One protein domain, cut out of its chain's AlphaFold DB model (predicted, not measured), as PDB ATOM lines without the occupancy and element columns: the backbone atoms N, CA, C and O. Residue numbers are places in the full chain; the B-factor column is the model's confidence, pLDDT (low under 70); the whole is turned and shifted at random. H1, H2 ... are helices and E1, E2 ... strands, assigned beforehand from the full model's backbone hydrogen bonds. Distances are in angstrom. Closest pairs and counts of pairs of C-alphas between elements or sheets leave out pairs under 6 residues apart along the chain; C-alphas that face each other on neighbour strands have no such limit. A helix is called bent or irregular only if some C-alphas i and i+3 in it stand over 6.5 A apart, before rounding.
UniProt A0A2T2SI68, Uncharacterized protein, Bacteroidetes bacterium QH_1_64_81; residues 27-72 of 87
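AT A GLANCE: This is residues 27 to 72 of the 87 residues of an uncharacterized protein of Bacteroidetes bacterium QH_1_64_81 (UniProt A0A2T2SI68). A helix, H1, and a two-stranded hairpin, E1 and E2, run side by side along the longest axis with a gap between them, and the short helix H2 sits between the two at one end; contacts between these parts are few. After H1 the chain folds back through residues 43 to 49 to reach H2. The printed part has 46 residues, with named elements in the order H1, H2, E1, E2; the sheet, E1 - E2, is antiparallel and the class is mixed, helices and strands. The whole is compact, with a radius of gyration of the C-alphas of 10.5 A and spans of 29 by 24 by 15 A.

IN THESE COORDINATES: H1, residues 27 to 42, begins with C-alpha 27 at (-39.495, -25.232, -16.863) and is 18.9 A long. It is irregular: C-alphas 39 and 42 are 7.4 A apart. H2, residues 50 to 53, spans 5.0 A. E1, residues 58 to 63, begins with C-alpha 58 at (-33.533, -31.071, -30.525) and is 14.1 A long. E2, residues 66 to 71, is 16.3 A long and ends with C-alpha 71 at (-36.273, -26.826, -30.876).

HOW THE PARTS SIT: H1 and H2 are close but not clearly touching; their closest C-alphas, of Ile 30 and Phe 52, are 7.1 A apart. The closest C-alphas of H2 and E1, those of Phe 52 and Val 59, are 7.8 A apart. E1 and E2 form a hairpin, antiparallel at 175 degrees, with N 61 and O 68 at 2.8 A and N 70 and O 59 at 2.8 A, within hydrogen-bond range. H1 is apart from E1, but only just, at 8.0 A; H1 and E2 are apart, as are H2 and E2. In H1, 11 of 12 O i to N i+4 pairs are within hydrogen-bond range; H2 is too short for such a pair.

THE WHOLE: The two C-alphas farthest apart, of Glu 28 and Pro 65, are 30.2 A apart. The printed part has no cut; the links H2 to E1 and E1 to E2 are tight, and H1 to H2 is short. The mean pLDDT of the printed part is 80.5, with residues 55, 56 and 65 under 70.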
ATOM      1  N   SER A  27     -39.041 -23.986 -17.498       81.56
ATOM      2  CA  SER A  27     -39.495 -25.232 -16.863       81.56
ATOM      3  C   SER A  27     -41.022 -25.360 -16.812       81.56
ATOM      4  O   SER A  27     -41.549 -26.436 -17.095       81.56
ATOM      5  N   GLU A  28     -41.753 -24.272 -16.541       83.56
ATOM      6  CA  GLU A  28     -43.220 -24.283 -16.546       83.56
ATOM      7  C   GLU A  28     -43.762 -24.494 -17.969       83.56
ATOM      8  O   GLU A  28     -44.758 -25.197 -18.183       83.56
ATOM      9  N   ASN A  29     -43.099 -23.912 -18.969       81.38
ATOM     10  CA  ASN A  29     -43.455 -24.102 -20.369       81.38
ATOM     11  C   ASN A  29     -43.206 -25.546 -20.848       81.38
ATOM     12  O   ASN A  29     -44.064 -26.131 -21.518       81.38
ATOM     13  N   ILE A  30     -42.088 -26.158 -20.450       85.69
ATOM     14  CA  ILE A  30     -41.761 -27.548 -20.787       85.69
ATOM     15  C   ILE A  30     -42.721 -28.532 -20.105       85.69
ATOM     16  O   ILE A  30     -43.192 -29.468 -20.748       85.69
ATOM     17  N   GLU A  31     -43.121 -28.305 -18.851       86.62
ATOM     18  CA  GLU A  31     -44.149 -29.133 -18.202       86.62
ATOM     19  C   GLU A  31     -45.480 -29.120 -18.976       86.62
ATOM     20  O   GLU A  31     -46.132 -30.158 -19.163       86.62
ATOM     21  N   ARG A  32     -45.877 -27.948 -19.488       86.44
ATOM     22  CA  ARG A  32     -47.077 -27.803 -20.326       86.44
ATOM     23  C   ARG A  32     -46.917 -28.512 -21.670       86.44
ATOM     24  O   ARG A  32     -47.864 -29.171 -22.110       86.44
ATOM     25  N   LEU A  33     -45.741 -28.425 -22.293       84.69
ATOM     26  CA  LEU A  33     -45.407 -29.152 -23.519       84.69
ATOM     27  C   LEU A  33     -45.517 -30.667 -23.309       84.69
ATOM     28  O   LEU A  33     -46.212 -31.334 -24.071       84.69
ATOM     29  N   LEU A  34     -44.900 -31.210 -22.256       85.69
ATOM     30  CA  LEU A  34     -44.949 -32.639 -21.931       85.69
ATOM     31  C   LEU A  34     -46.389 -33.126 -21.723       85.69
ATOM     32  O   LEU A  34     -46.775 -34.187 -22.222       85.69
ATOM     33  N   SER A  35     -47.218 -32.329 -21.046       86.44
ATOM     34  CA  SER A  35     -48.648 -32.615 -20.888       86.44
ATOM     35  C   SER A  35     -49.383 -32.652 -22.235       86.44
ATOM     36  O   SER A  35     -50.154 -33.582 -22.502       86.44
ATOM     37  N   ALA A  36     -49.102 -31.696 -23.127       84.44
ATOM     38  CA  ALA A  36     -49.670 -31.661 -24.471       84.44
ATOM     39  C   ALA A  36     -49.219 -32.860 -25.325       84.44
ATOM     40  O   ALA A  36     -50.054 -33.495 -25.970       84.44
ATOM     41  N   LEU A  37     -47.936 -33.229 -25.278       84.00
ATOM     42  CA  LEU A  37     -47.392 -34.405 -25.964       84.00
ATOM     43  C   LEU A  37     -48.039 -35.698 -25.461       84.00
ATOM     44  O   LEU A  37     -48.440 -36.549 -26.259       84.00
ATOM     45  N   LYS A  38     -48.225 -35.824 -24.143       83.81
ATOM     46  CA  LYS A  38     -48.927 -36.959 -23.536       83.81
ATOM     47  C   LYS A  38     -50.373 -37.056 -24.018       83.81
ATOM     48  O   LYS A  38     -50.809 -38.146 -24.385       83.81
ATOM     49  N   ALA A  39     -51.094 -35.936 -24.066       82.31
ATOM     50  CA  ALA A  39     -52.463 -35.880 -24.577       82.31
ATOM     51  C   ALA A  39     -52.549 -36.174 -26.086       82.31
ATOM     52  O   ALA A  39     -53.523 -36.774 -26.537       82.31
ATOM     53  N   PHE A  40     -51.528 -35.791 -26.858       80.69
ATOM     54  CA  PHE A  40     -51.444 -36.041 -28.299       80.69
ATOM     55  C   PHE A  40     -51.133 -37.509 -28.645       80.69
ATOM     56  O   PHE A  40     -51.407 -37.949 -29.759       80.69
ATOM     57  N   GLY A  41     -50.603 -38.287 -27.695       82.38
ATOM     58  CA  GLY A  41     -50.289 -39.711 -27.873       82.38
ATOM     59  C   GLY A  41     -48.797 -40.051 -27.835       82.38
ATOM     60  O   GLY A  41     -48.433 -41.200 -28.059       82.38
ATOM     61  N   PHE A  42     -47.935 -39.089 -27.500       81.31
ATOM     62  CA  PHE A  42     -46.490 -39.277 -27.317       81.31
ATOM     63  C   PHE A  42     -46.087 -39.599 -25.870       81.31
ATOM     64  O   PHE A  42     -44.910 -39.574 -25.525       81.31
ATOM     65  N   GLY A  43     -47.047 -39.943 -25.006       76.88
ATOM     66  CA  GLY A  43     -46.793 -40.214 -23.587       76.88
ATOM     67  C   GLY A  43     -45.901 -41.426 -23.290       76.88
ATOM     68  O   GLY A  43     -45.526 -41.605 -22.141       76.88
ATOM     69  N   SER A  44     -45.577 -42.255 -24.287       79.94
ATOM     70  CA  SER A  44     -44.667 -43.402 -24.155       79.94
ATOM     71  C   SER A  44     -43.199 -43.065 -24.428       79.94
ATOM     72  O   SER A  44     -42.375 -43.972 -24.425       79.94
ATOM     73  N   LEU A  45     -42.880 -41.810 -24.760       76.81
ATOM     74  CA  LEU A  45     -41.508 -41.394 -25.061       76.81
ATOM     75  C   LEU A  45     -40.652 -41.157 -23.804       76.81
ATOM     76  O   LEU A  45     -39.473 -40.869 -23.963       76.81
ATOM     77  N   ASP A  46     -41.223 -41.275 -22.593       79.19
ATOM     78  CA  ASP A  46     -40.555 -41.042 -21.295       79.19
ATOM     79  C   ASP A  46     -39.708 -39.751 -21.247       79.19
ATOM     80  O   ASP A  46     -38.700 -39.677 -20.549       79.19
ATOM     81  N   LEU A  47     -40.152 -38.722 -21.983       83.25
ATOM     82  CA  LEU A  47     -39.522 -37.403 -22.021       83.25
ATOM     83  C   LEU A  47     -39.716 -36.681 -20.682       83.25
ATOM     84  O   LEU A  47     -40.838 -36.605 -20.167       83.25
ATOM     85  N   ASN A  48     -38.638 -36.106 -20.167       83.31
ATOM     86  CA  ASN A  48     -38.584 -35.332 -18.935       83.31
ATOM     87  C   ASN A  48     -38.204 -33.879 -19.216       83.31
ATOM     88  O   ASN A  48     -37.717 -33.538 -20.286       83.31
ATOM     89  N   VAL A  49     -38.432 -33.007 -18.231       81.94
ATOM     90  CA  VAL A  49     -38.112 -31.576 -18.350       81.94
ATOM     91  C   VAL A  49     -36.625 -31.365 -18.637       81.94
ATOM     92  O   VAL A  49     -36.278 -30.532 -19.468       81.94
ATOM     93  N   ASP A  50     -35.769 -32.169 -18.008       82.12
ATOM     94  CA  ASP A  50     -34.317 -32.107 -18.175       82.12
ATOM     95  C   ASP A  50     -33.882 -32.325 -19.637       82.12
ATOM     96  O   ASP A  50     -32.926 -31.694 -20.076       82.12
ATOM     97  N   ASP A  51     -34.645 -33.097 -20.426       80.19
ATOM     98  CA  ASP A  51     -34.378 -33.330 -21.856       80.19
ATOM     99  C   ASP A  51     -34.564 -32.068 -22.719       80.19
ATOM    100  O   ASP A  51     -34.222 -32.065 -23.895       80.19
ATOM    101  N   PHE A  52     -35.145 -31.000 -22.167       80.56
ATOM    102  CA  PHE A  52     -35.364 -29.728 -22.861       80.56
ATOM    103  C   PHE A  52     -34.580 -28.567 -22.239       80.56
ATOM    104  O   PHE A  52     -34.588 -27.468 -22.790       80.56
ATOM    105  N   LEU A  53     -33.939 -28.790 -21.088       77.56
ATOM    106  CA  LEU A  53     -33.121 -27.790 -20.401       77.56
ATOM    107  C   LEU A  53     -31.640 -27.876 -20.783       77.56
ATOM    108  O   LEU A  53     -30.881 -26.958 -20.469       77.56
ATOM    109  N   GLU A  54     -31.218 -28.955 -21.447       75.44
ATOM    110  CA  GLU A  54     -29.878 -29.025 -22.020       75.44
ATOM    111  C   GLU A  54     -29.770 -28.111 -23.257       75.44
ATOM    112  O   GLU A  54     -30.624 -28.182 -24.153       75.44
ATOM    113  N   PRO A  55     -28.730 -27.257 -23.331       68.50
ATOM    114  CA  PRO A  55     -28.494 -26.408 -24.496       68.50
ATOM    115  C   PRO A  55     -28.254 -27.250 -25.758       68.50
ATOM    116  O   PRO A  55     -27.828 -28.402 -25.666       68.50
ATOM    117  N   ASP A  56     -28.536 -26.682 -26.932       69.38
ATOM    118  CA  ASP A  56     -28.448 -27.338 -28.247       69.38
ATOM    119  C   ASP A  56     -29.317 -28.608 -28.424       69.38
ATOM    120  O   ASP A  56     -29.071 -29.429 -29.319       69.38
ATOM    121  N   THR A  57     -30.361 -28.795 -27.609       73.50
ATOM    122  CA  THR A  57     -31.198 -30.003 -27.689       73.50
ATOM    123  C   THR A  57     -32.322 -29.886 -28.717       73.50
ATOM    124  O   THR A  57     -33.123 -28.951 -28.719       73.50
ATOM    125  N   VAL A  58     -32.422 -30.901 -29.581       79.62
ATOM    126  CA  VAL A  58     -33.533 -31.071 -30.525       79.62
ATOM    127  C   VAL A  58     -34.256 -32.376 -30.222       79.62
ATOM    128  O   VAL A  58     -33.688 -33.460 -30.366       79.62
ATOM    129  N   VAL A  59     -35.532 -32.284 -29.842       83.00
ATOM    130  CA  VAL A  59     -36.368 -33.463 -29.583       83.00
ATOM    131  C   VAL A  59     -37.168 -33.801 -30.832       83.00
ATOM    132  O   VAL A  59     -38.111 -33.105 -31.208       83.00
ATOM    133  N   GLN A  60     -36.803 -34.906 -31.473       85.25
ATOM    134  CA  GLN A  60     -37.480 -35.400 -32.665       85.25
ATOM    135  C   GLN A  60     -38.623 -36.355 -32.298       85.25
ATOM    136  O   GLN A  60     -38.424 -37.391 -31.664       85.25
ATOM    137  N   LEU A  61     -39.819 -36.066 -32.805       85.12
ATOM    138  CA  LEU A  61     -41.003 -36.904 -32.679       85.12
ATOM    139  C   LEU A  61     -41.362 -37.538 -34.026       85.12
ATOM    140  O   LEU A  61     -41.538 -36.863 -35.043       85.12
ATOM    141  N   GLY A  62     -41.537 -38.857 -34.025       80.88
ATOM    142  CA  GLY A  62     -41.974 -39.599 -35.205       80.88
ATOM    143  C   GLY A  62     -40.893 -39.755 -36.283       80.88
ATOM    144  O   GLY A  62     -39.697 -39.848 -36.001       80.88
ATOM    145  N   ARG A  63     -41.332 -39.875 -37.541       77.69
ATOM    146  CA  ARG A  63     -40.483 -40.163 -38.713       77.69
ATOM    147  C   ARG A  63     -41.054 -39.501 -39.970       77.69
ATOM    148  O   ARG A  63     -42.276 -39.372 -40.070       77.69
ATOM    149  N   PRO A  64     -40.228 -39.168 -40.977       73.38
ATOM    150  CA  PRO A  64     -40.724 -38.621 -42.240       73.38
ATOM    151  C   PRO A  64     -41.806 -39.522 -42.869       73.38
ATOM    152  O   PRO A  64     -41.652 -40.751 -42.837       73.38
ATOM    153  N   PRO A  65     -42.876 -38.966 -43.476       69.31
ATOM    154  CA  PRO A  65     -43.182 -37.542 -43.692       69.31
ATOM    155  C   PRO A  65     -44.048 -36.909 -42.579       69.31
ATOM    156  O   PRO A  65     -44.776 -35.954 -42.830       69.31
ATOM    157  N   GLN A  66     -44.071 -37.507 -41.386       73.44
ATOM    158  CA  GLN A  66     -44.816 -37.044 -40.209       73.44
ATOM    159  C   GLN A  66     -43.825 -36.892 -39.049       73.44
ATOM    160  O   GLN A  66     -43.976 -37.511 -37.994       73.44
ATOM    161  N   ARG A  67     -42.738 -36.157 -39.306       81.94
ATOM    162  CA  ARG A  67     -41.732 -35.820 -38.299       81.94
ATOM    163  C   ARG A  67     -42.059 -34.461 -37.696       81.94
ATOM    164  O   ARG A  67     -42.464 -33.562 -38.431       81.94
ATOM    165  N   ILE A  68     -41.884 -34.326 -36.388       82.62
ATOM    166  CA  ILE A  68     -41.941 -33.044 -35.689       82.62
ATOM    167  C   ILE A  68     -40.607 -32.859 -34.978       82.62
ATOM    168  O   ILE A  68     -40.237 -33.713 -34.181       82.62
ATOM    169  N   ASP A  69     -39.911 -31.769 -35.256       83.00
ATOM    170  CA  ASP A  69     -38.647 -31.423 -34.618       83.00
ATOM    171  C   ASP A  69     -38.934 -30.297 -33.605       83.00
ATOM    172  O   ASP A  69     -39.407 -29.220 -33.972       83.00
ATOM    173  N   LEU A  70     -38.741 -30.568 -32.311       83.25
ATOM    174  CA  LEU A  70     -38.905 -29.594 -31.230       83.25
ATOM    175  C   LEU A  70     -37.554 -28.946 -30.926       83.25
ATOM    176  O   LEU A  70     -36.605 -29.641 -30.567       83.25
ATOM    177  N   LEU A  71     -37.483 -27.626 -31.059       81.56
ATOM    178  CA  LEU A  71     -36.273 -26.826 -30.876       81.56
ATOM    179  C   LEU A  71     -36.397 -26.018 -29.581       81.56
ATOM    180  O   LEU A  71     -37.367 -25.275 -29.434       81.56
ATOM    181  N   THR A  72     -35.438 -26.136 -28.664       74.69
ATOM    182  CA  THR A  72     -35.428 -25.373 -27.399       74.69
ATOM    183  C   THR A  72     -34.607 -24.088 -27.484       74.69
ATOM    184  O   THR A  72     -34.877 -23.118 -26.776       74.69
TER     185      THR A  72